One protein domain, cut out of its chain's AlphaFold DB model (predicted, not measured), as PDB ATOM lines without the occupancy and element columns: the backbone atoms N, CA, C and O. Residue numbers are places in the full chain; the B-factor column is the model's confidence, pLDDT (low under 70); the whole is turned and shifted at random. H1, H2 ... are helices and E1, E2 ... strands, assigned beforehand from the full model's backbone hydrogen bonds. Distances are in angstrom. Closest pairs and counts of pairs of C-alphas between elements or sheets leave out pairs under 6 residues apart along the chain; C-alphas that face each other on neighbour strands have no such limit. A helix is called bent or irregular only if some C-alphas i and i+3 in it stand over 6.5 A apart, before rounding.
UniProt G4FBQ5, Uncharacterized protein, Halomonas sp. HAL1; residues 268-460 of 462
ATOM      1  N   GLU A 268     169.900 141.222 134.563       91.50
ATOM      2  CA  GLU A 268     171.169 141.762 135.058       91.50
ATOM      3  C   GLU A 268     171.694 142.858 134.120       91.50
ATOM      4  O   GLU A 268     171.392 142.867 132.923       91.50
ATOM      5  N   SER A 269     172.536 143.770 134.620       88.00
ATOM      6  CA  SER A 269     173.072 144.883 133.817       88.00
ATOM      7  C   SER A 269     173.795 144.424 132.538       88.00
ATOM      8  O   SER A 269     173.735 145.108 131.518       88.00
ATOM      9  N   SER A 270     174.445 143.257 132.572       89.00
ATOM     10  CA  SER A 270     175.124 142.630 131.427       89.00
ATOM     11  C   SER A 270     174.155 142.168 130.331       89.00
ATOM     12  O   SER A 270     174.486 142.233 129.150       89.00
ATOM     13  N   GLN A 271     172.945 141.754 130.711       89.00
ATOM     14  CA  GLN A 271     171.939 141.176 129.818       89.00
ATOM     15  C   GLN A 271     171.084 142.243 129.123       89.00
ATOM     16  O   GLN A 271     170.499 141.975 128.075       89.00
ATOM     17  N   VAL A 272     171.016 143.465 129.668       90.38
ATOM     18  CA  VAL A 272     170.152 144.547 129.156       90.38
ATOM     19  C   VAL A 272     170.358 144.780 127.658       90.38
ATOM     20  O   VAL A 272     169.391 144.804 126.896       90.38
ATOM     21  N   LEU A 273     171.609 144.903 127.205       88.38
ATOM     22  CA  LEU A 273     171.920 145.196 125.800       88.38
ATOM     23  C   LEU A 273     171.405 144.118 124.835       88.38
ATOM     24  O   LEU A 273     170.998 144.447 123.717       88.38
ATOM     25  N   GLU A 274     171.390 142.856 125.266       89.06
ATOM     26  CA  GLU A 274     170.895 141.727 124.475       89.06
ATOM     27  C   GLU A 274     169.366 141.754 124.345       89.06
ATOM     28  O   GLU A 274     168.834 141.378 123.300       89.06
ATOM     29  N   GLN A 275     168.661 142.283 125.352       92.12
ATOM     30  CA  GLN A 275     167.195 142.359 125.384       92.12
ATOM     31  C   GLN A 275     166.612 143.572 124.650       92.12
ATOM     32  O   GLN A 275     165.489 143.521 124.142       92.12
ATOM     33  N   VAL A 276     167.374 144.662 124.533       92.06
ATOM     34  CA  VAL A 276     166.911 145.899 123.880       92.06
ATOM     35  C   VAL A 276     166.572 145.679 122.401       92.06
ATOM     36  O   VAL A 276     165.597 146.231 121.893       92.06
ATOM     37  N   GLN A 277     167.372 144.895 121.674       90.12
ATOM     38  CA  GLN A 277     167.162 144.678 120.236       90.12
ATOM     39  C   GLN A 277     165.882 143.875 119.928       90.12
ATOM     40  O   GLN A 277     165.109 144.303 119.067       90.12
ATOM     41  N   PRO A 278     165.595 142.751 120.615       92.00
ATOM     42  CA  PRO A 278     164.284 142.105 120.562       92.00
ATOM     43  C   PRO A 278     163.119 143.053 120.884       92.00
ATOM     44  O   PRO A 278     162.162 143.091 120.113       92.00
ATOM     45  N   LEU A 279     163.222 143.868 121.944       93.88
ATOM     46  CA  LEU A 279     162.169 144.824 122.317       93.88
ATOM     47  C   LEU A 279     161.883 145.838 121.208       93.88
ATOM     48  O   LEU A 279     160.727 146.053 120.849       93.88
ATOM     49  N   ARG A 280     162.923 146.431 120.612       94.12
ATOM     50  CA  ARG A 280     162.751 147.365 119.490       94.12
ATOM     51  C   ARG A 280     162.071 146.709 118.287       94.12
ATOM     52  O   ARG A 280     161.216 147.330 117.665       94.12
ATOM     53  N   ARG A 281     162.409 145.452 117.975       93.19
ATOM     54  CA  ARG A 281     161.738 144.691 116.904       93.19
ATOM     55  C   ARG A 281     160.262 144.450 117.211       93.19
ATOM     56  O   ARG A 281     159.427 144.678 116.342       93.19
ATOM     57  N   GLN A 282     159.935 144.065 118.443       94.12
ATOM     58  CA  GLN A 282     158.546 143.888 118.878       94.12
ATOM     59  C   GLN A 282     157.751 145.199 118.812       94.12
ATOM     60  O   GLN A 282     156.623 145.203 118.334       94.12
ATOM     61  N   LEU A 283     158.352 146.326 119.203       95.12
ATOM     62  CA  LEU A 283     157.732 147.649 119.084       95.12
ATOM     63  C   LEU A 283     157.448 148.059 117.633       95.12
ATOM     64  O   LEU A 283     156.405 148.646 117.362       95.12
ATOM     65  N   MET A 284     158.345 147.738 116.695       95.00
ATOM     66  CA  MET A 284     158.097 147.974 115.265       95.00
ATOM     67  C   MET A 284     156.977 147.078 114.720       95.00
ATOM     68  O   MET A 284     156.205 147.512 113.858       95.00
ATOM     69  N   ALA A 285     156.890 145.842 115.225       94.75
ATOM     70  CA  ALA A 285     155.868 144.871 114.847       94.75
ATOM     71  C   ALA A 285     154.480 145.227 115.397       94.75
ATOM     72  O   ALA A 285     153.480 144.952 114.735       94.75
ATOM     73  N   ALA A 286     154.415 145.852 116.574       94.75
ATOM     74  CA  ALA A 286     153.176 146.297 117.198       94.75
ATOM     75  C   ALA A 286     152.551 147.452 116.399       94.75
ATOM     76  O   ALA A 286     153.017 148.594 116.436       94.75
ATOM     77  N   GLU A 287     151.483 147.155 115.663       94.50
ATOM     78  CA  GLU A 287     150.783 148.141 114.846       94.50
ATOM     79  C   GLU A 287     149.816 148.982 115.695       94.50
ATOM     80  O   GLU A 287     148.836 148.445 116.223       94.50
ATOM     81  N   PRO A 288     150.044 150.301 115.833       93.75
ATOM     82  CA  PRO A 288     149.154 151.148 116.611       93.75
ATOM     83  C   PRO A 288     147.791 151.300 115.907       93.75
ATOM     84  O   PRO A 288     147.749 151.642 114.721       93.75
ATOM     85  N   PRO A 289     146.663 151.129 116.624       93.94
ATOM     86  CA  PRO A 289     145.332 151.321 116.059       93.94
ATOM     87  C   PRO A 289     145.152 152.722 115.459       93.94
ATOM     88  O   PRO A 289     145.623 153.721 116.010       93.94
ATOM     89  N   SER A 290     144.401 152.831 114.360       91.94
ATOM     90  CA  SER A 290     144.166 154.116 113.680       91.94
ATOM     91  C   SER A 290     143.552 155.171 114.609       91.94
ATOM     92  O   SER A 290     143.955 156.334 114.585       91.94
ATOM     93  N   GLN A 291     142.636 154.771 115.497       91.12
ATOM     94  CA  GLN A 291     142.020 155.657 116.491       91.12
ATOM     95  C   GLN A 291     143.037 156.229 117.492       91.12
ATOM     96  O   GLN A 291     142.966 157.415 117.832       91.12
ATOM     97  N   LEU A 292     144.003 155.418 117.939       90.62
ATOM     98  CA  LEU A 292     145.112 155.870 118.781       90.62
ATOM     99  C   LEU A 292     145.972 156.887 118.023       90.62
ATOM    100  O   LEU A 292     146.229 157.974 118.541       90.62
ATOM    101  N   CYS A 293     146.327 156.586 116.771       92.62
ATOM    102  CA  CYS A 293     147.090 157.488 115.908       92.62
ATOM    103  C   CYS A 293     146.395 158.847 115.716       92.62
ATOM    104  O   CYS A 293     147.029 159.893 115.860       92.62
ATOM    105  N   HIS A 294     145.085 158.861 115.442       89.50
ATOM    106  CA  HIS A 294     144.319 160.101 115.279       89.50
ATOM    107  C   HIS A 294     144.254 160.931 116.565       89.50
ATOM    108  O   HIS A 294     144.444 162.148 116.519       89.50
ATOM    109  N   ARG A 295     144.006 160.300 117.722       85.38
ATOM    110  CA  ARG A 295     143.976 161.007 119.014       85.38
ATOM    111  C   ARG A 295     145.347 161.556 119.398       85.38
ATOM    112  O   ARG A 295     145.438 162.696 119.859       85.38
ATOM    113  N   TYR A 296     146.407 160.788 119.158       88.12
ATOM    114  CA  TYR A 296     147.769 161.226 119.440       88.12
ATOM    115  C   TYR A 296     148.145 162.449 118.597       88.12
ATOM    116  O   TYR A 296     148.497 163.479 119.159       88.12
ATOM    117  N   ARG A 297     147.945 162.400 117.270       88.44
ATOM    118  CA  ARG A 297     148.243 163.521 116.353       88.44
ATOM    119  C   ARG A 297     147.506 164.822 116.696       88.44
ATOM    120  O   ARG A 297     147.988 165.899 116.370       88.44
ATOM    121  N   ARG A 298     146.329 164.741 117.328       85.38
ATOM    122  CA  ARG A 298     145.558 165.921 117.770       85.38
ATOM    123  C   ARG A 298     146.070 166.538 119.067       85.38
ATOM    124  O   ARG A 298     145.801 167.708 119.317       85.38
ATOM    125  N   SER A 299     146.725 165.747 119.910       79.06
ATOM    126  CA  SER A 299     147.138 166.153 121.259       79.06
ATOM    127  C   SER A 299     148.640 166.386 121.385       79.06
ATOM    128  O   SER A 299     149.064 167.064 122.320       79.06
ATOM    129  N   ARG A 300     149.452 165.838 120.473       86.25
ATOM    130  CA  ARG A 300     150.912 165.944 120.499       86.25
ATOM    131  C   ARG A 300     151.495 166.146 119.100       86.25
ATOM    132  O   ARG A 300     151.005 165.536 118.148       86.25
ATOM    133  N   PRO A 301     152.559 166.959 118.977       90.44
ATOM    134  CA  PRO A 301     153.249 167.149 117.713       90.44
ATOM    135  C   PRO A 301     154.081 165.914 117.338       90.44
ATOM    136  O   PRO A 301     154.789 165.342 118.172       90.44
ATOM    137  N   MET A 302     154.022 165.538 116.064       95.50
ATOM    138  CA  MET A 302     154.827 164.457 115.478       95.50
ATOM    139  C   MET A 302     156.260 164.927 115.194       95.50
ATOM    140  O   MET A 302     156.493 166.133 115.093       95.50
ATOM    141  N   LEU A 303     157.213 164.008 114.989       96.38
ATOM    142  CA  LEU A 303     158.616 164.350 114.702       96.38
ATOM    143  C   LEU A 303     158.778 165.413 113.600       96.38
ATOM    144  O   LEU A 303     159.478 166.403 113.793       96.38
ATOM    145  N   TRP A 304     158.061 165.275 112.480       95.69
ATOM    146  CA  TRP A 304     158.108 166.234 111.364       95.69
ATOM    147  C   TRP A 304     157.517 167.617 111.691       95.69
ATOM    148  O   TRP A 304     157.736 168.576 110.956       95.69
ATOM    149  N   GLN A 305     156.756 167.749 112.778       94.50
ATOM    150  CA  GLN A 305     156.269 169.036 113.284       94.50
ATOM    151  C   GLN A 305     157.223 169.624 114.328       94.50
ATOM    152  O   GLN A 305     157.393 170.842 114.370       94.50
ATOM    153  N   ARG A 306     157.845 168.769 115.154       94.88
ATOM    154  CA  ARG A 306     158.823 169.170 116.180       94.88
ATOM    155  C   ARG A 306     160.139 169.648 115.568       94.88
ATOM    156  O   ARG A 306     160.722 170.606 116.062       94.88
ATOM    157  N   LEU A 307     160.566 169.036 114.463       94.12
ATOM    158  CA  LEU A 307     161.689 169.512 113.654       94.12
ATOM    159  C   LEU A 307     161.286 170.779 112.897       94.12
ATOM    160  O   LEU A 307     160.675 170.734 111.827       94.12
ATOM    161  N   ASN A 308     161.600 171.934 113.469       93.88
ATOM    162  CA  ASN A 308     161.295 173.237 112.896       93.88
ATOM    163  C   ASN A 308     162.558 174.102 112.772       93.88
ATOM    164  O   ASN A 308     163.626 173.754 113.273       93.88
ATOM    165  N   ILE A 309     162.426 175.222 112.061       94.06
ATOM    166  CA  ILE A 309     163.548 176.128 111.788       94.06
ATOM    167  C   ILE A 309     164.095 176.717 113.092       94.06
ATOM    168  O   ILE A 309     165.303 176.836 113.234       94.06
ATOM    169  N   GLU A 310     163.233 177.022 114.064       93.62
ATOM    170  CA  GLU A 310     163.641 177.564 115.365       93.62
ATOM    171  C   GLU A 310     164.576 176.598 116.110       93.62
ATOM    172  O   GLU A 310     165.673 176.989 116.506       93.62
ATOM    173  N   LEU A 311     164.213 175.314 116.199       93.25
ATOM    174  CA  LEU A 311     165.037 174.274 116.817       93.25
ATOM    175  C   LEU A 311     166.412 174.167 116.147       93.25
ATOM    176  O   LEU A 311     167.427 174.107 116.841       93.25
ATOM    177  N   LEU A 312     166.444 174.151 114.810       94.38
ATOM    178  CA  LEU A 312     167.683 174.029 114.040       94.38
ATOM    179  C   LEU A 312     168.523 175.309 114.080       94.38
ATOM    180  O   LEU A 312     169.746 175.229 114.061       94.38
ATOM    181  N   SER A 313     167.897 176.481 114.203       92.88
ATOM    182  CA  SER A 313     168.606 177.764 114.255       92.88
ATOM    183  C   SER A 313     169.534 177.881 115.469       92.88
ATOM    184  O   SER A 313     170.572 178.535 115.396       92.88
ATOM    185  N   HIS A 314     169.236 177.179 116.565       93.31
ATOM    186  CA  HIS A 314     170.134 177.120 117.719       93.31
ATOM    187  C   HIS A 314     171.477 176.447 117.403       93.31
ATOM    188  O   HIS A 314     172.463 176.716 118.087       93.31
ATOM    189  N   LEU A 315     171.552 175.614 116.358       94.44
ATOM    190  CA  LEU A 315     172.799 174.960 115.959       94.44
ATOM    191  C   LEU A 315     173.834 175.951 115.429       94.44
ATOM    192  O   LEU A 315     175.023 175.705 115.628       94.44
ATOM    193  N   TYR A 316     173.420 177.099 114.869       95.38
ATOM    194  CA  TYR A 316     174.348 178.153 114.436       95.38
ATOM    195  C   TYR A 316     175.259 178.641 115.568       95.38
ATOM    196  O   TYR A 316     176.388 179.046 115.309       95.38
ATOM    197  N   LEU A 317     174.815 178.550 116.829       92.75
ATOM    198  CA  LEU A 317     175.618 178.926 117.999       92.75
ATOM    199  C   LEU A 317     176.850 178.030 118.200       92.75
ATOM    200  O   LEU A 317     177.804 178.443 118.854       92.75
ATOM    201  N   ALA A 318     176.816 176.801 117.683       93.62
ATOM    202  CA  ALA A 318     177.867 175.800 117.848       93.62
ATOM    203  C   ALA A 318     178.644 175.513 116.554       93.62
ATOM    204  O   ALA A 318     179.556 174.685 116.569       93.62
ATOM    205  N   VAL A 319     178.294 176.169 115.444       94.69
ATOM    206  CA  VAL A 319     179.006 176.040 114.168       94.69
ATOM    207  C   VAL A 319     180.398 176.655 114.302       94.69
ATOM    208  O   VAL A 319     180.554 177.784 114.760       94.69
ATOM    209  N   THR A 320     181.422 175.904 113.897       92.19
ATOM    210  CA  THR A 320     182.832 176.317 114.044       92.19
ATOM    211  C   THR A 320     183.574 176.464 112.723       92.19
ATOM    212  O   THR A 320     184.652 177.057 112.694       92.19
ATOM    213  N   ASN A 321     183.025 175.940 111.628       93.88
ATOM    214  CA  ASN A 321     183.637 175.993 110.308       93.88
ATOM    215  C   ASN A 321     182.584 176.200 109.209       93.88
ATOM    216  O   ASN A 321     181.384 176.024 109.426       93.88
ATOM    217  N   THR A 322     183.055 176.590 108.026       93.19
ATOM    218  CA  THR A 322     182.213 176.885 106.860       93.19
ATOM    219  C   THR A 322     181.459 175.663 106.352       93.19
ATOM    220  O   THR A 322     180.341 175.808 105.871       93.19
ATOM    221  N   ASP A 323     182.027 174.465 106.495       93.12
ATOM    222  CA  ASP A 323     181.413 173.227 106.004       93.12
ATOM    223  C   ASP A 323     180.181 172.853 106.840       93.12
ATOM    224  O   ASP A 323     179.122 172.549 106.296       93.12
ATOM    225  N   GLN A 324     180.282 172.956 108.171       93.19
ATOM    226  CA  GLN A 324     179.158 172.789 109.097       93.19
ATOM    227  C   GLN A 324     178.057 173.811 108.827       93.19
ATOM    228  O   GLN A 324     176.880 173.458 108.871       93.19
ATOM    229  N   GLN A 325     178.438 175.061 108.544       94.62
ATOM    230  CA  GLN A 325     177.484 176.104 108.189       94.62
ATOM    231  C   GLN A 325     176.744 175.752 106.897       94.62
ATOM    232  O   GLN A 325     175.519 175.716 106.896       94.62
ATOM    233  N   ALA A 326     177.476 175.403 105.835       95.00
ATOM    234  CA  ALA A 326     176.899 175.054 104.541       95.00
ATOM    235  C   ALA A 326     175.956 173.841 104.627       95.00
ATOM    236  O   ALA A 326     174.879 173.847 104.034       95.00
ATOM    237  N   MET A 327     176.322 172.813 105.399       94.31
ATOM    238  CA  MET A 327     175.464 171.642 105.613       94.31
ATOM    239  C   MET A 327     174.200 171.973 106.417       94.31
ATOM    240  O   MET A 327     173.129 171.437 106.131       94.31
ATOM    241  N   LEU A 328     174.305 172.851 107.422       95.44
ATOM    242  CA  LEU A 328     173.152 173.305 108.199       95.44
ATOM    243  C   LEU A 328     172.205 174.163 107.348       95.44
ATOM    244  O   LEU A 328     170.994 173.947 107.394       95.44
ATOM    245  N   ASP A 329     172.751 175.078 106.547       95.81
ATOM    246  CA  ASP A 329     171.989 175.905 105.609       95.81
ATOM    247  C   ASP A 329     171.224 175.013 104.619       95.81
ATOM    248  O   ASP A 329     170.001 175.121 104.495       95.81
ATOM    249  N   TRP A 330     171.909 174.033 104.018       95.06
ATOM    250  CA  TRP A 330     171.287 173.059 103.120       95.06
ATOM    251  C   TRP A 330     170.160 172.272 103.799       95.06
ATOM    252  O   TRP A 330     169.093 172.077 103.210       95.06
ATOM    253  N   LEU A 331     170.361 171.827 105.046       95.19
ATOM    254  CA  LEU A 331     169.340 171.099 105.803       95.19
ATOM    255  C   LEU A 331     168.103 171.967 106.059       95.19
ATOM    256  O   LEU A 331     166.979 171.479 105.935       95.19
ATOM    257  N   ILE A 332     168.292 173.242 106.402       95.56
ATOM    258  CA  ILE A 332     167.193 174.185 106.634       95.56
ATOM    259  C   ILE A 332     166.419 174.437 105.334       95.56
ATOM    260  O   ILE A 332     165.187 174.375 105.343       95.56
ATOM    261  N   GLU A 333     167.113 174.634 104.211       95.50
ATOM    262  CA  GLU A 333     166.499 174.794 102.884       95.50
ATOM    263  C   GLU A 333     165.711 173.546 102.453       95.50
ATOM    264  O   GLU A 333     164.623 173.646 101.878       95.50
ATOM    265  N   ASN A 334     166.215 172.355 102.785       95.12
ATOM    266  CA  ASN A 334     165.604 171.074 102.429       95.12
ATOM    267  C   ASN A 334     164.683 170.497 103.520       95.12
ATOM    268  O   ASN A 334     164.166 169.384 103.371       95.12
ATOM    269  N   LEU A 335     164.403 171.248 104.592       94.81
ATOM    270  CA  LEU A 335     163.640 170.764 105.744       94.81
ATOM    271  C   LEU A 335     162.236 170.274 105.360       94.81
ATOM    272  O   LEU A 335     161.757 169.276 105.896       94.81
ATOM    273  N   ASN A 336     161.569 170.931 104.408       95.31
ATOM    274  CA  ASN A 336     160.248 170.497 103.940       95.31
ATOM    275  C   ASN A 336     160.300 169.133 103.232       95.31
ATOM    276  O   ASN A 336     159.398 168.317 103.413       95.31
ATOM    277  N   SER A 337     161.375 168.850 102.487       94.50
ATOM    278  CA  SER A 337     161.584 167.538 101.867       94.50
ATOM    279  C   SER A 337     161.761 166.456 102.930       94.50
ATOM    280  O   SER A 337     161.136 165.403 102.836       94.50
ATOM    281  N   LEU A 338     162.559 166.733 103.969       95.12
ATOM    282  CA  LEU A 338     162.715 165.835 105.116       95.12
ATOM    283  C   LEU A 338     161.359 165.562 105.780       95.12
ATOM    284  O   LEU A 338     160.998 164.410 105.998       95.12
ATOM    285  N   LYS A 339     160.568 166.606 106.047       96.44
ATOM    286  CA  LYS A 339     159.234 166.469 106.655       96.44
ATOM    287  C   LYS A 339     158.298 165.581 105.840       96.44
ATOM    288  O   LYS A 339     157.609 164.758 106.434       96.44
ATOM    289  N   ASN A 340     158.301 165.714 104.513       95.75
ATOM    290  CA  ASN A 340     157.476 164.887 103.632       95.75
ATOM    291  C   ASN A 340     157.858 163.405 103.724       95.75
ATOM    292  O   ASN A 340     156.971 162.564 103.862       95.75
ATOM    293  N   VAL A 341     159.160 163.095 103.734       95.12
ATOM    294  CA  VAL A 341     159.657 161.721 103.923       95.12
ATOM    295  C   VAL A 341     159.259 161.178 105.298       95.12
ATOM    296  O   VAL A 341     158.746 160.071 105.415       95.12
ATOM    297  N   LEU A 342     159.433 161.961 106.363       96.38
ATOM    298  CA  LEU A 342     159.044 161.533 107.710       96.38
ATOM    299  C   LEU A 342     157.532 161.300 107.838       96.38
ATOM    300  O   LEU A 342     157.105 160.438 108.601       96.38
ATOM    301  N   GLN A 343     156.718 162.066 107.112       96.12
ATOM    302  CA  GLN A 343     155.262 161.948 107.136       96.12
ATOM    303  C   GLN A 343     154.745 160.738 106.341       96.12
ATOM    304  O   GLN A 343     153.678 160.219 106.684       96.12
ATOM    305  N   SER A 344     155.463 160.288 105.305       94.69
ATOM    306  CA  SER A 344     155.078 159.114 104.506       94.69
ATOM    307  C   SER A 344     155.374 157.786 105.205       94.69
ATOM    308  O   SER A 344     154.774 156.769 104.864       94.69
ATOM    309  N   LEU A 345     156.273 157.781 106.193       95.94
ATOM    310  CA  LEU A 345     156.649 156.568 106.912       95.94
ATOM    311  C   LEU A 345     155.518 156.041 107.818       95.94
ATOM    312  O   LEU A 345     154.836 156.823 108.495       95.94
ATOM    313  N   PRO A 346     155.354 154.706 107.919       95.94
ATOM    314  CA  PRO A 346     154.445 154.097 108.883       95.94
ATOM    315  C   PRO A 346     154.781 154.511 110.317       95.94
ATOM    316  O   PRO A 346     155.950 154.604 110.695       95.94
ATOM    317  N   LEU A 347     153.755 154.715 111.143       96.69
ATOM    318  CA  LEU A 347     153.954 155.031 112.557       96.69
ATOM    319  C   LEU A 347     154.264 153.776 113.376       96.69
ATOM    320  O   LEU A 347     153.667 152.711 113.173       96.69
ATOM    321  N   VAL A 348     155.170 153.932 114.336       96.06
ATOM    322  CA  VAL A 348     155.568 152.919 115.316       96.06
ATOM    323  C   VAL A 348     155.458 153.478 116.730       96.06
ATOM    324  O   VAL A 348     155.546 154.689 116.951       96.06
ATOM    325  N   LEU A 349     155.264 152.584 117.699       95.75
ATOM    326  CA  LEU A 349     155.349 152.939 119.110       95.75
ATOM    327  C   LEU A 349     156.817 153.033 119.522       95.75
ATOM    328  O   LEU A 349     157.595 152.104 119.322       95.75
ATOM    329  N   HIS A 350     157.178 154.154 120.131       94.69
ATOM    330  CA  HIS A 350     158.507 154.401 120.659       94.69
ATOM    331  C   HIS A 350     158.471 154.494 122.187       94.69
ATOM    332  O   HIS A 350     157.657 155.221 122.768       94.69
ATOM    333  N   GLN A 351     159.396 153.772 122.820       92.44
ATOM    334  CA  GLN A 351     159.635 153.759 124.256       92.44
ATOM    335  C   GLN A 351     161.066 154.254 124.530       92.44
ATOM    336  O   GLN A 351     162.010 153.573 124.126       92.44
ATOM    337  N   PRO A 352     161.261 155.411 125.195       87.19
ATOM    338  CA  PRO A 352     162.600 155.967 125.412       87.19
ATOM    339  C   PRO A 352     163.464 155.217 126.436       87.19
ATOM    340  O   PRO A 352     164.686 155.357 126.397       87.19
ATOM    341  N   ASP A 353     162.865 154.473 127.368       87.19
ATOM    342  CA  ASP A 353     163.577 153.862 128.496       87.19
ATOM    343  C   ASP A 353     163.631 152.332 128.383       87.19
ATOM    344  O   ASP A 353     162.609 151.650 128.450       87.19
ATOM    345  N   PHE A 354     164.853 151.815 128.244       89.50
ATOM    346  CA  PHE A 354     165.185 150.389 128.296       89.50
ATOM    347  C   PHE A 354     166.273 150.107 129.342       89.50
ATOM    348  O   PHE A 354     167.159 149.278 129.130       89.50
ATOM    349  N   SER A 355     166.262 150.850 130.446       90.06
ATOM    350  CA  SER A 355     167.113 150.552 131.596       90.06
ATOM    351  C   SER A 355     166.800 149.174 132.191       90.06
ATOM    352  O   SER A 355     165.761 148.573 131.917       90.06
ATOM    353  N   GLN A 356     167.708 148.675 133.032       90.81
ATOM    354  CA  GLN A 356     167.555 147.401 133.739       90.81
ATOM    355  C   GLN A 356     166.211 147.304 134.482       90.81
ATOM    356  O   GLN A 356     165.520 146.295 134.406       90.81
ATOM    357  N   ASP A 357     165.822 148.403 135.121       90.25
ATOM    358  CA  ASP A 357     164.595 148.566 135.902       90.25
ATOM    359  C   ASP A 357     163.318 148.653 135.045       90.25
ATOM    360  O   ASP A 357     162.200 148.457 135.533       90.25
ATOM    361  N   ALA A 358     163.478 148.958 133.756       92.44
ATOM    362  CA  ALA A 358     162.394 149.124 132.798       92.44
ATOM    363  C   ALA A 358     162.093 147.849 131.997       92.44
ATOM    364  O   ALA A 358     161.163 147.864 131.188       92.44
ATOM    365  N   ILE A 359     162.853 146.767 132.197       94.81
ATOM    366  CA  ILE A 359     162.721 145.514 131.448       94.81
ATOM    367  C   ILE A 359     162.354 144.369 132.393       94.81
ATOM    368  O   ILE A 359     162.894 144.244 133.487       94.81
ATOM    369  N   TRP A 360     161.469 143.491 131.930       95.19
ATOM    370  CA  TRP A 360     161.140 142.226 132.576       95.19
ATOM    371  C   TRP A 360     161.359 141.072 131.605       95.19
ATOM    372  O   TRP A 360     160.795 141.080 130.513       95.19
ATOM    373  N   ILE A 361     162.161 140.080 131.978       95.25
ATOM    374  CA  ILE A 361     162.375 138.872 131.180       95.25
ATOM    375  C   ILE A 361     161.454 137.780 131.718       95.25
ATOM    376  O   ILE A 361     161.566 137.379 132.872       95.25
ATOM    377  N   THR A 362     160.554 137.282 130.873       94.19
ATOM    378  CA  THR A 362     159.719 136.113 131.196       94.19
ATOM    379  C   THR A 362     160.563 134.839 131.304       94.19
ATOM    380  O   THR A 362     161.618 134.757 130.684       94.19
ATOM    381  N   GLU A 363     160.087 133.791 131.981       91.88
ATOM    382  CA  GLU A 363     160.785 132.484 132.012       91.88
ATOM    383  C   GLU A 363     161.110 131.919 130.618       91.88
ATOM    384  O   GLU A 363     162.094 131.210 130.430       91.88
ATOM    385  N   LYS A 364     160.305 132.271 129.610       89.50
ATOM    386  CA  LYS A 364     160.518 131.885 128.208       89.50
ATOM    387  C   LYS A 364     161.601 132.715 127.502       89.50
ATOM    388  O   LYS A 364     161.805 132.549 126.303       89.50
ATOM    389  N   GLY A 365     162.252 133.638 128.207       89.56
ATOM    390  CA  GLY A 365     163.286 134.527 127.679       89.56
ATOM    391  C   GLY A 365     162.758 135.724 126.886       89.56
ATOM    392  O   GLY A 365     163.554 136.470 126.325       89.56
ATOM    393  N   PHE A 366     161.439 135.938 126.815       91.31
ATOM    394  CA  PHE A 366     160.886 137.108 126.125       91.31
ATOM    395  C   PHE A 366     160.979 138.357 127.006       91.31
ATOM    396  O   PHE A 366     160.501 138.303 128.145       91.31
ATOM    397  N   PRO A 367     161.533 139.471 126.499       95.06
ATOM    398  CA  PRO A 367     161.573 140.724 127.235       95.06
ATOM    399  C   PRO A 367     160.260 141.505 127.095       95.06
ATOM    400  O   PRO A 367     159.650 141.544 126.028       95.06
ATOM    401  N   LEU A 368     159.859 142.172 128.172       95.81
ATOM    402  CA  LEU A 368     158.740 143.108 128.246       95.81
ATOM    403  C   LEU A 368     159.252 144.458 128.745       95.81
ATOM    404  O   LEU A 368     160.099 144.514 129.634       95.81
ATOM    405  N   ALA A 369     158.708 145.546 128.212       95.38
ATOM    406  CA  ALA A 369     158.919 146.879 128.746       95.38
ATOM    407  C   ALA A 369     157.896 147.161 129.850       95.38
ATOM    408  O   ALA A 369     156.689 146.955 129.686       95.38
ATOM    409  N   LEU A 370     158.380 147.678 130.975       94.50
ATOM    410  CA  LEU A 370     157.551 148.017 132.120       94.50
ATOM    411  C   LEU A 370     157.096 149.476 132.061       94.50
ATOM    412  O   LEU A 370     155.937 149.745 132.341       94.50
ATOM    413  N   ASN A 371     157.942 150.431 131.675       92.62
ATOM    414  CA  ASN A 371     157.738 151.858 131.978       92.62
ATOM    415  C   ASN A 371     157.100 152.709 130.872       92.62
ATOM    416  O   ASN A 371     157.767 153.536 130.261       92.62
ATOM    417  N   TRP A 372     155.803 152.584 130.620       94.19
ATOM    418  CA  TRP A 372     155.166 153.227 129.462       94.19
ATOM    419  C   TRP A 372     154.817 154.717 129.616       94.19
ATOM    420  O   TRP A 372     154.473 155.340 128.625       94.19
ATOM    421  N   GLY A 373     154.971 155.353 130.779       90.12
ATOM    422  CA  GLY A 373     154.595 156.766 131.003       90.12
ATOM    423  C   GLY A 373     155.100 157.810 129.990       90.12
ATOM    424  O   GLY A 373     154.500 158.879 129.873       90.12
ATOM    425  N   GLN A 374     156.165 157.515 129.236       90.56
ATOM    426  CA  GLN A 374     156.772 158.414 128.244       90.56
ATOM    427  C   GLN A 374     156.663 157.914 126.795       90.56
ATOM    428  O   GLN A 374     157.378 158.409 125.923       90.56
ATOM    429  N   TRP A 375     155.778 156.954 126.514       94.38
ATOM    430  CA  TRP A 375     155.620 156.421 125.161       94.38
ATOM    431  C   TRP A 375     155.237 157.512 124.146       94.38
ATOM    432  O   TRP A 375     154.585 158.517 124.461       94.38
ATOM    433  N   SER A 376     155.628 157.303 122.894       95.12
ATOM    434  CA  SER A 376     155.357 158.219 121.781       95.12
ATOM    435  C   SER A 376     155.007 157.458 120.508       95.12
ATOM    436  O   SER A 376     155.343 156.283 120.381       95.12
ATOM    437  N   LEU A 377     154.289 158.112 119.592       95.75
ATOM    438  CA  LEU A 377     154.124 157.622 118.225       95.75
ATOM    439  C   LEU A 377     155.057 158.404 117.327       95.75
ATOM    440  O   LEU A 377     154.975 159.628 117.269       95.75
ATOM    441  N   GLU A 378     155.909 157.681 116.620       97.25
ATOM    442  CA  GLU A 378     156.954 158.267 115.795       97.25
ATOM    443  C   GLU A 378     157.019 157.557 114.435       97.25
ATOM    444  O   GLU A 378     156.527 156.431 114.311       97.25
ATOM    445  N   PRO A 379     157.576 158.194 113.389       97.19
ATOM    446  CA  PRO A 379     157.790 157.521 112.114       97.19
ATOM    447  C   PRO A 379     158.781 156.361 112.261       97.19
ATOM    448  O   PRO A 379     159.712 156.430 113.068       97.19
ATOM    449  N   LEU A 380     158.608 155.306 111.460       97.25
ATOM    450  CA  LEU A 380     159.490 154.136 111.446       97.25
ATOM    451  C   LEU A 380     160.969 154.550 111.436       97.25
ATOM    452  O   LEU A 380     161.371 155.399 110.648       97.25
ATOM    453  N   GLY A 381     161.766 153.942 112.316       95.25
ATOM    454  CA  GLY A 381     163.190 154.243 112.493       95.25
ATOM    455  C   GLY A 381     163.494 155.215 113.637       95.25
ATOM    456  O   GLY A 381     164.584 155.157 114.203       95.25
ATOM    457  N   ALA A 382     162.535 156.037 114.068       95.69
ATOM    458  CA  ALA A 382     162.729 156.929 115.208       95.69
ATOM    459  C   ALA A 382     163.087 156.155 116.495       95.69
ATOM    460  O   ALA A 382     162.483 155.133 116.828       95.69
ATOM    461  N   GLY A 383     164.097 156.641 117.222       91.25
ATOM    462  CA  GLY A 383     164.615 156.005 118.442       91.25
ATOM    463  C   GLY A 383     165.502 154.770 118.216       91.25
ATOM    464  O   GLY A 383     165.976 154.156 119.185       91.25
ATOM    465  N   TRP A 384     165.760 154.397 116.959       94.12
ATOM    466  CA  TRP A 384     166.772 153.400 116.625       94.12
ATOM    467  C   TRP A 384     168.188 153.959 116.861       94.12
ATOM    468  O   TRP A 384     168.387 155.161 116.691       94.12
ATOM    469  N   PRO A 385     169.185 153.138 117.255       92.12
ATOM    470  CA  PRO A 385     170.545 153.626 117.463       92.12
ATOM    471  C   PRO A 385     171.143 154.253 116.203       92.12
ATOM    472  O   PRO A 385     171.275 153.584 115.179       92.12
ATOM    473  N   GLU A 386     171.556 155.509 116.330       90.50
ATOM    474  CA  GLU A 386     172.086 156.344 115.252       90.50
ATOM    475  C   GLU A 386     173.529 155.999 114.864       90.50
ATOM    476  O   GLU A 386     173.929 156.207 113.727       90.50
ATOM    477  N   ALA A 387     174.313 155.413 115.776       88.69
ATOM    478  CA  ALA A 387     175.689 155.027 115.476       88.69
ATOM    479  C   ALA A 387     175.736 154.040 114.298       88.69
ATOM    480  O   ALA A 387     174.959 153.085 114.263       88.69
ATOM    481  N   THR A 388     176.713 154.177 113.398       81.25
ATOM    482  CA  THR A 388     176.795 153.441 112.121       81.25
ATOM    483  C   THR A 388     176.563 151.925 112.248       81.25
ATOM    484  O   THR A 388     175.870 151.318 111.433       81.25
ATOM    485  N   LYS A 389     177.114 151.278 113.289       84.88
ATOM    486  CA  LYS A 389     176.913 149.835 113.547       84.88
ATOM    487  C   LYS A 389     175.478 149.489 113.957       84.88
ATOM    488  O   LYS A 389     175.013 148.389 113.669       84.88
ATOM    489  N   GLY A 390     174.819 150.380 114.689       86.00
ATOM    490  CA  GLY A 390     173.432 150.243 115.119       86.00
ATOM    491  C   GLY A 390     172.454 150.542 113.988       86.00
ATOM    492  O   GLY A 390     171.539 149.750 113.763       86.00
ATOM    493  N   LEU A 391     172.707 151.606 113.226       90.31
ATOM    494  CA  LEU A 391     171.869 152.033 112.108       90.31
ATOM    495  C   LEU A 391     171.808 150.968 111.005       90.31
ATOM    496  O   LEU A 391     170.723 150.589 110.578       90.31
ATOM    497  N   LYS A 392     172.943 150.334 110.676       91.12
ATOM    498  CA  LYS A 392     173.005 149.198 109.732       91.12
ATOM    499  C   LYS A 392     172.137 147.995 110.125       91.12
ATOM    500  O   LYS A 392     171.817 147.172 109.273       91.12
ATOM    501  N   LYS A 393     171.757 147.862 111.403       92.94
ATOM    502  CA  LYS A 393     170.854 146.794 111.870       92.94
ATOM    503  C   LYS A 393     169.375 147.118 111.642       92.94
ATOM    504  O   LYS A 393     168.560 146.206 111.754       92.94
ATOM    505  N   LEU A 394     169.027 148.367 111.319       94.12
ATOM    506  CA  LEU A 394     167.643 148.789 111.094       94.12
ATOM    507  C   LEU A 394     167.038 148.096 109.870       94.12
ATOM    508  O   LEU A 394     165.976 147.497 109.983       94.12
ATOM    509  N   GLY A 395     167.735 148.105 108.730       93.69
ATOM    510  CA  GLY A 395     167.266 147.467 107.493       93.69
ATOM    511  C   GLY A 395     166.899 145.985 107.663       93.69
ATOM    512  O   GLY A 395     165.749 145.621 107.416       93.69
ATOM    513  N   PRO A 396     167.816 145.127 108.159       94.69
ATOM    514  CA  PRO A 396     167.506 143.727 108.450       94.69
ATOM    515  C   PRO A 396     166.321 143.549 109.410       94.69
ATOM    516  O   PRO A 396     165.506 142.650 109.214       94.69
ATOM    517  N   ALA A 397     166.199 144.416 110.420       94.88
ATOM    518  CA  ALA A 397     165.094 144.365 111.371       94.88
ATOM    519  C   ALA A 397     163.746 144.746 110.727       94.88
ATOM    520  O   ALA A 397     162.743 144.093 111.004       94.88
ATOM    521  N   ILE A 398     163.714 145.745 109.839       95.62
ATOM    522  CA  ILE A 398     162.511 146.109 109.073       95.62
ATOM    523  C   ILE A 398     162.083 144.944 108.180       95.62
ATOM    524  O   ILE A 398     160.916 144.569 108.205       95.62
ATOM    525  N   LEU A 399     163.017 144.322 107.453       94.62
ATOM    526  CA  LEU A 399     162.725 143.180 106.576       94.62
ATOM    527  C   LEU A 399     162.181 141.966 107.342       94.62
ATOM    528  O   LEU A 399     161.320 141.243 106.841       94.62
ATOM    529  N   GLU A 400     162.674 141.722 108.556       94.00
ATOM    530  CA  GLU A 400     162.152 140.670 109.431       94.00
ATOM    531  C   GLU A 400     160.721 140.982 109.884       94.00
ATOM    532  O   GLU A 400     159.842 140.126 109.784       94.00
ATOM    533  N   VAL A 401     160.475 142.213 110.338       94.75
ATOM    534  CA  VAL A 401     159.171 142.637 110.864       94.75
ATOM    535  C   VAL A 401     158.122 142.795 109.759       94.75
ATOM    536  O   VAL A 401     156.950 142.515 110.001       94.75
ATOM    537  N   ALA A 402     158.516 143.160 108.538       94.75
ATOM    538  CA  ALA A 402     157.623 143.283 107.384       94.75
ATOM    539  C   ALA A 402     156.894 141.965 107.047       94.75
ATOM    540  O   ALA A 402     155.766 141.979 106.560       94.75
ATOM    541  N   LYS A 403     157.476 140.815 107.424       93.62
ATOM    542  CA  LYS A 403     156.824 139.494 107.327       93.62
ATOM    543  C   LYS A 403     155.588 139.361 108.220       93.62
ATOM    544  O   LYS A 403     154.738 138.517 107.958       93.62
ATOM    545  N   ILE A 404     155.521 140.148 109.291       93.00
ATOM    546  CA  ILE A 404     154.451 140.126 110.296       93.00
ATOM    547  C   ILE A 404     153.521 141.327 110.092       93.00
ATOM    548  O   ILE A 404     152.302 141.185 110.161       93.00
ATOM    549  N   ARG A 405     154.086 142.508 109.818       93.56
ATOM    550  CA  ARG A 405     153.354 143.763 109.644       93.56
ATOM    551  C   ARG A 405     153.402 144.221 108.190       93.56
ATOM    552  O   ARG A 405     154.362 144.860 107.762       93.56
ATOM    553  N   VAL A 406     152.313 143.965 107.464       91.00
ATOM    554  CA  VAL A 406     152.167 144.268 106.027       91.00
ATOM    555  C   VAL A 406     152.414 145.745 105.704       91.00
ATOM    556  O   VAL A 406     152.963 146.047 104.651       91.00
ATOM    557  N   ALA A 407     152.083 146.664 106.614       91.56
ATOM    558  CA  ALA A 407     152.308 148.101 106.433       91.56
ATOM    559  C   ALA A 407     153.791 148.501 106.291       91.56
ATOM    560  O   ALA A 407     154.073 149.631 105.903       91.56
ATOM    561  N   LEU A 408     154.737 147.613 106.625       93.62
ATOM    562  CA  LEU A 408     156.170 147.852 106.431       93.62
ATOM    563  C   LEU A 408     156.699 147.302 105.095       93.62
ATOM    564  O   LEU A 408     157.870 147.507 104.775       93.62
ATOM    565  N   ASN A 409     155.867 146.607 104.313       90.88
ATOM    566  CA  ASN A 409     156.258 146.127 102.990       90.88
ATOM    567  C   ASN A 409     156.486 147.312 102.045       90.88
ATOM    568  O   ASN A 409     155.652 148.208 101.957       90.88
ATOM    569  N   GLY A 410     157.614 147.301 101.332       87.50
ATOM    570  CA  GLY A 410     157.968 148.360 100.383       87.50
ATOM    571  C   GLY A 410     158.500 149.644 101.025       87.50
ATOM    572  O   GLY A 410     158.747 150.611 100.316       87.50
ATOM    573  N   VAL A 411     158.712 149.681 102.347       92.44
ATOM    574  CA  VAL A 411     159.358 150.842 102.972       92.44
ATOM    575  C   VAL A 411     160.825 150.913 102.556       92.44
ATOM    576  O   VAL A 411     161.598 149.976 102.775       92.44
ATOM    577  N   ILE A 412     161.220 152.063 102.013       93.88
ATOM    578  CA  ILE A 412     162.604 152.358 101.644       93.88
ATOM    579  C   ILE A 412     163.439 152.495 102.926       93.88
ATOM    580  O   ILE A 412     163.198 153.370 103.761       93.88
ATOM    581  N   ILE A 413     164.443 151.630 103.089       93.62
ATOM    582  CA  ILE A 413     165.254 151.532 104.318       93.62
ATOM    583  C   ILE A 413     165.947 152.865 104.634       93.62
ATOM    584  O   ILE A 413     165.967 153.288 105.789       93.62
ATOM    585  N   GLN A 414     166.437 153.560 103.609       92.62
ATOM    586  CA  GLN A 414     167.115 154.849 103.727       92.62
ATOM    587  C   GLN A 414     166.206 155.923 104.337       92.62
ATOM    588  O   GLN A 414     166.679 156.757 105.107       92.62
ATOM    589  N   GLN A 415     164.897 155.881 104.063       94.81
ATOM    590  CA  GLN A 415     163.929 156.803 104.664       94.81
ATOM    591  C   GLN A 415     163.732 156.509 106.159       94.81
ATOM    592  O   GLN A 415     163.646 157.429 106.970       94.81
ATOM    593  N   ALA A 416     163.722 155.234 106.555       95.62
ATOM    594  CA  ALA A 416     163.670 154.862 107.968       95.62
ATOM    595  C   ALA A 416     164.969 155.236 108.712       95.62
ATOM    596  O   ALA A 416     164.924 155.705 109.848       95.62
ATOM    597  N   GLU A 417     166.133 155.087 108.075       95.94
ATOM    598  CA  GLU A 417     167.409 155.553 108.635       95.94
ATOM    599  C   GLU A 417     167.431 157.079 108.795       95.94
ATOM    600  O   GLU A 417     167.876 157.584 109.826       95.94
ATOM    601  N   LEU A 418     166.870 157.812 107.829       95.62
ATOM    602  CA  LEU A 418     166.684 159.257 107.917       95.62
ATOM    603  C   LEU A 418     165.826 159.646 109.131       95.62
ATOM    604  O   LEU A 418     166.170 160.575 109.858       95.62
ATOM    605  N   SER A 419     164.744 158.908 109.397       97.31
ATOM    606  CA  SER A 419     163.908 159.090 110.592       97.31
ATOM    607  C   SER A 419     164.675 158.850 111.896       97.31
ATOM    608  O   SER A 419     164.534 159.628 112.844       97.31
ATOM    609  N   ALA A 420     165.544 157.835 111.942       97.06
ATOM    610  CA  ALA A 420     166.407 157.579 113.096       97.06
ATOM    611  C   ALA A 420     167.354 158.760 113.378       97.06
ATOM    612  O   ALA A 420     167.428 159.238 114.513       97.06
ATOM    613  N   LEU A 421     168.027 159.264 112.338       96.94
ATOM    614  CA  LEU A 421     168.944 160.405 112.429       96.94
ATOM    615  C   LEU A 421     168.210 161.698 112.803       96.94
ATOM    616  O   LEU A 421     168.663 162.432 113.678       96.94
ATOM    617  N   ALA A 422     167.048 161.953 112.200       97.31
ATOM    618  CA  ALA A 422     166.229 163.128 112.480       97.31
ATOM    619  C   ALA A 422     165.719 163.142 113.935       97.31
ATOM    620  O   ALA A 422     165.739 164.181 114.598       97.31
ATOM    621  N   PHE A 423     165.325 161.980 114.467       97.38
ATOM    622  CA  PHE A 423     164.953 161.829 115.874       97.38
ATOM    623  C   PHE A 423     166.148 162.045 116.816       97.38
ATOM    624  O   PHE A 423     166.020 162.709 117.846       97.38
ATOM    625  N   ALA A 424     167.328 161.516 116.471       96.56
ATOM    626  CA  ALA A 424     168.548 161.742 117.242       96.56
ATOM    627  C   ALA A 424     168.963 163.225 117.237       96.56
ATOM    628  O   ALA A 424     169.308 163.762 118.290       96.56
ATOM    629  N   LEU A 425     168.847 163.908 116.095       96.88
ATOM    630  CA  LEU A 425     169.105 165.342 115.963       96.88
ATOM    631  C   LEU A 425     168.193 166.160 116.888       96.88
ATOM    632  O   LEU A 425     168.687 166.977 117.665       96.88
ATOM    633  N   GLU A 426     166.880 165.900 116.859       96.81
ATOM    634  CA  GLU A 426     165.909 166.543 117.756       96.81
ATOM    635  C   GLU A 426     166.285 166.326 119.231       96.81
ATOM    636  O   GLU A 426     166.311 167.265 120.030       96.81
ATOM    637  N   ARG A 427     166.624 165.081 119.590       95.56
ATOM    638  CA  ARG A 427     166.999 164.689 120.953       95.56
ATOM    639  C   ARG A 427     168.228 165.445 121.456       95.56
ATOM    640  O   ARG A 427     168.215 165.917 122.594       95.56
ATOM    641  N   GLU A 428     169.284 165.546 120.651       95.62
ATOM    642  CA  GLU A 428     170.502 166.262 121.046       95.62
ATOM    643  C   GLU A 428     170.276 167.783 121.096       95.62
ATOM    644  O   GLU A 428     170.747 168.428 122.036       95.62
ATOM    645  N   CYS A 429     169.468 168.351 120.191       94.88
ATOM    646  CA  CYS A 429     169.073 169.766 120.250       94.88
ATOM    647  C   CYS A 429     168.302 170.092 121.539       94.88
ATOM    648  O   CYS A 429     168.648 171.039 122.245       94.88
ATOM    649  N   ASN A 430     167.315 169.267 121.902       93.31
ATOM    650  CA  ASN A 430     166.528 169.433 123.131       93.31
ATOM    651  C   ASN A 430     167.377 169.293 124.407       93.31
ATOM    652  O   ASN A 430     167.037 169.851 125.449       93.31
ATOM    653  N   ARG A 431     168.493 168.559 124.337       94.25
ATOM    654  CA  ARG A 431     169.469 168.413 125.429       94.25
ATOM    655  C   ARG A 431     170.566 169.480 125.414       94.25
ATOM    656  O   ARG A 431     171.491 169.372 126.215       94.25
ATOM    657  N   GLN A 432     170.484 170.465 124.514       94.38
ATOM    658  CA  GLN A 432     171.500 171.510 124.306       94.38
ATOM    659  C   GLN A 432     172.895 170.947 123.980       94.38
ATOM    660  O   GLN A 432     173.929 171.564 124.231       94.38
ATOM    661  N   ARG A 433     172.934 169.746 123.401       94.62
ATOM    662  CA  ARG A 433     174.141 169.030 122.976       94.62
ATOM    663  C   ARG A 433     174.432 169.337 121.510       94.62
ATOM    664  O   ARG A 433     174.458 168.456 120.655       94.62
ATOM    665  N   TYR A 434     174.599 170.625 121.206       95.19
ATOM    666  CA  TYR A 434     174.642 171.118 119.826       95.19
ATOM    667  C   TYR A 434     175.842 170.597 119.029       95.19
ATOM    668  O   TYR A 434     175.706 170.312 117.846       95.19
ATOM    669  N   LEU A 435     176.993 170.382 119.676       93.69
ATOM    670  CA  LEU A 435     178.145 169.762 119.015       93.69
ATOM    671  C   LEU A 435     177.826 168.331 118.570       93.69
ATOM    672  O   LEU A 435     178.127 167.972 117.438       93.69
ATOM    673  N   GLN A 436     177.171 167.529 119.419       94.19
ATOM    674  CA  GLN A 436     176.738 166.180 119.045       94.19
ATOM    675  C   GLN A 436     175.679 166.224 117.936       94.19
ATOM    676  O   GLN A 436     175.760 165.450 116.987       94.19
ATOM    677  N   ALA A 437     174.731 167.159 118.005       95.12
ATOM    678  CA  ALA A 437     173.736 167.360 116.954       95.12
ATOM    679  C   ALA A 437     174.386 167.669 115.587       95.12
ATOM    680  O   ALA A 437     174.031 167.044 114.590       95.12
ATOM    681  N   LEU A 438     175.390 168.555 115.543       94.88
ATOM    682  CA  LEU A 438     176.119 168.890 114.312       94.88
ATOM    683  C   LEU A 438     176.839 167.679 113.699       94.88
ATOM    684  O   LEU A 438     176.919 167.585 112.478       94.88
ATOM    685  N   THR A 439     177.315 166.723 114.509       94.56
ATOM    686  CA  THR A 439     177.953 165.501 113.974       94.56
ATOM    687  C   THR A 439     176.999 164.581 113.211       94.56
ATOM    688  O   THR A 439     177.465 163.755 112.434       94.56
ATOM    689  N   LEU A 440     175.683 164.730 113.398       94.75
ATOM    690  CA  LEU A 440     174.666 163.917 112.723       94.75
ATOM    691  C   LEU A 440     174.267 164.477 111.350       94.75
ATOM    692  O   LEU A 440     173.730 163.739 110.527       94.75
ATOM    693  N   ILE A 441     174.510 165.769 111.096       94.44
ATOM    694  CA  ILE A 441     174.076 166.440 109.862       94.44
ATOM    695  C   ILE A 441     174.699 165.814 108.604       94.44
ATOM    696  O   ILE A 441     173.932 165.562 107.678       94.44
ATOM    697  N   PRO A 442     176.012 165.508 108.533       93.31
ATOM    698  CA  PRO A 442     176.605 164.948 107.317       93.31
ATOM    699  C   PRO A 442     175.937 163.639 106.876       93.31
ATOM    700  O   PRO A 442     175.534 163.516 105.723       93.31
ATOM    701  N   GLU A 443     175.745 162.694 107.807       92.44
ATOM    702  CA  GLU A 443     175.065 161.424 107.512       92.44
ATOM    703  C   GLU A 443     173.599 161.658 107.115       92.44
ATOM    704  O   GLU A 443     173.073 160.987 106.229       92.44
ATOM    705  N   LEU A 444     172.924 162.625 107.742       93.44
ATOM    706  CA  LEU A 444     171.541 162.961 107.416       93.44
ATOM    707  C   LEU A 444     171.424 163.523 105.990       93.44
ATOM    708  O   LEU A 444     170.556 163.075 105.242       93.44
ATOM    709  N   VAL A 445     172.305 164.450 105.598       92.38
ATOM    710  CA  VAL A 445     172.351 165.032 104.245       92.38
ATOM    711  C   VAL A 445     172.621 163.949 103.201       92.38
ATOM    712  O   VAL A 445     171.852 163.833 102.248       92.38
ATOM    713  N   GLU A 446     173.615 163.085 103.430       92.06
ATOM    714  CA  GLU A 446     173.939 161.961 102.538       92.06
ATOM    715  C   GLU A 446     172.716 161.058 102.294       92.06
ATOM    716  O   GLU A 446     172.393 160.710 101.156       92.06
ATOM    717  N   ARG A 447     171.968 160.708 103.354       90.31
ATOM    718  CA  ARG A 447     170.757 159.881 103.212       90.31
ATOM    719  C   ARG A 447     169.604 160.615 102.535       90.31
ATOM    720  O   ARG A 447     168.816 159.973 101.840       90.31
ATOM    721  N   MET A 448     169.490 161.931 102.713       90.88
ATOM    722  CA  MET A 448     168.491 162.731 102.000       90.88
ATOM    723  C   MET A 448     168.767 162.775 100.499       90.88
ATOM    724  O   MET A 448     167.829 162.634  99.716       90.88
ATOM    725  N   GLU A 449     170.023 162.954 100.096       87.75
ATOM    726  CA  GLU A 449     170.420 162.965  98.685       87.75
ATOM    727  C   GLU A 449     170.197 161.593  98.039       87.75
ATOM    728  O   GLU A 449     169.477 161.499  97.043       87.75
ATOM    729  N   ALA A 450     170.658 160.516  98.682       83.56
ATOM    730  CA  ALA A 450     170.442 159.149  98.200       83.56
ATOM    731  C   ALA A 450     168.946 158.782  98.078       83.56
ATOM    732  O   ALA A 450     168.531 158.060  97.165       83.56
ATOM    733  N   SER A 451     168.102 159.292  98.984       76.62
ATOM    734  CA  SER A 451     166.655 159.064  98.912       76.62
ATOM    735  C   SER A 451     165.984 159.825  97.764       76.62
ATOM    736  O   SER A 451     164.941 159.364  97.303       76.62
ATOM    737  N   LYS A 452     166.524 160.965  97.308       74.00
ATOM    738  CA  LYS A 452     165.985 161.695  96.146       74.00
ATOM    739  C   LYS A 452     166.279 160.948  94.845       74.00
ATOM    740  O   LYS A 452     165.391 160.830  94.008       74.00
ATOM    741  N   GLU A 453     167.483 160.399  94.703       63.72
ATOM    742  CA  GLU A 453     167.880 159.623  93.518       63.72
ATOM    743  C   GLU A 453     167.059 158.335  93.361       63.72
ATOM    744  O   GLU A 453     166.658 157.984  92.253       63.72
ATOM    745  N   SER A 454     166.730 157.678  94.476       60.09
ATOM    746  CA  SER A 454     165.927 156.446  94.476       60.09
ATOM    747  C   SER A 454     164.490 156.672  93.972       60.09
ATOM    748  O   SER A 454     163.948 155.828  93.270       60.09
ATOM    749  N   ILE A 455     163.890 157.833  94.274       57.75
ATOM    750  CA  ILE A 455     162.531 158.196  93.823       57.75
ATOM    751  C   ILE A 455     162.507 158.505  92.317       57.75
ATOM    752  O   ILE A 455     161.527 158.212  91.638       57.75
ATOM    753  N   ILE A 456     163.586 159.082  91.779       52.75
ATOM    754  CA  ILE A 456     163.687 159.424  90.352       52.75
ATOM    755  C   ILE A 456     163.800 158.162  89.485       52.75
ATOM    756  O   ILE A 456     163.239 158.131  88.394       52.75
ATOM    757  N   PHE A 457     164.476 157.115  89.970       47.22
ATOM    758  CA  PHE A 457     164.577 155.842  89.251       47.22
ATOM    759  C   PHE A 457     163.244 155.080  89.186       47.22
ATOM    760  O   PHE A 457     162.924 154.545  88.132       47.22
ATOM    761  N   GLU A 458     162.432 155.081  90.248       48.12
ATOM    762  CA  GLU A 458     161.125 154.395  90.232       48.12
ATOM    763  C   GLU A 458     160.091 155.075  89.314       48.12
ATOM    764  O   GLU A 458     159.238 154.394  88.758       48.12
ATOM    765  N   MET A 459     160.179 156.394  89.096       44.53
ATOM    766  CA  MET A 459     159.290 157.115  88.164       44.53
ATOM    767  C   MET A 459     159.767 157.085  86.699       44.53
ATOM    768  O   MET A 459     159.072 157.605  85.831       44.53
ATOM    769  N   GLY A 460     160.959 156.545  86.421       38.22
ATOM    770  CA  GLY A 460     161.518 156.426  85.069       38.22
ATOM    771  C   GLY A 460     161.233 155.091  84.370       38.22
ATOM    772  O   GLY A 460     161.495 154.985  83.173       38.22
TER     773      GLY A 460
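This is residues 268 to 460 of the 462 residues of an uncharacterized protein of Halomonas sp. HAL1 (UniProt G4FBQ5). Two long helices, H9 and H10, fold back on each other as a hairpin, with H9 in the core; a second helical hairpin, H4 and H5, crosses H10 on one side. On the other side of H9 lie H8, H1 and two small antiparallel sheets, E1 with E4 next to H9, and E2 with E3 as a hairpin beside H1. The printed part has 193 residues, mostly helix, in the order H1 to H6, E1 to E4, H7 to H10. It is compact, with a radius of gyration of the C-alphas of 17.2 A and spans of 55 by 42 by 35 A.

Begin with H1, residues 272 to 285, whose residues 281 to 285 alone touch H8, residues 394 to 402; the closest C-alphas, of Ala 285 and Val 401, are 5.6 A apart. H2, residues 290 to 299, touches no helix. H3, residues 303 to 306, touches H6, residues 335 to 344, closest at C-alphas 304 and 339, 4.8 A. H4, residues 309 to 318, and H5, residues 322 to 333, form a hairpin at a shallow tilt of 3 degrees, opposite ways, with C-alphas 309 and 332 closest at 6.6 A. E1, residues 347 to 350, is antiparallel to E4, residues 376 to 379; N 348 and O 378 are 2.8 A apart, within hydrogen-bond range. In the hairpin of E2, residues 359 to 362, and E3, residues 367 to 369, look for N 368 and O 360 at 2.7 A. H7, residues 388 to 391, is close but not clearly touching to the hub H9, residues 413 to 430: C-alphas 391 and 417 are 6.7 A apart. H9 and H10, residues 434 to 458, touch at a shallow tilt of 23 degrees, opposite ways, closest at C-alphas 425 and 437, 5.1 A. Every O i to N i+4 pair is within hydrogen-bond range in H2, H5, H6, H8 and H9; the figures are 8 of 10 in H1, 16 of 21 in H10 and 1 of 6 in H4, where 6 of 7 O i to N i+3 pairs are; H3 and H7 are too short.

Find C-alpha 272 at (170.152, 144.547, 129.156); from there H1 runs 20.2 A. H9 begins at (165.254, 151.532, 104.318) and runs 26.0 A. H10 runs 36.6 A to C-alpha 458 at (161.125, 154.395, 90.232); it is only just irregular, with C-alphas 439 and 442 6.8 A apart.

The C-alphas farthest apart, of Thr 322 and Glu 363, are 55.3 A apart. The printed part has no cut and no long link. Residues 453 to 460 have pLDDT under 70.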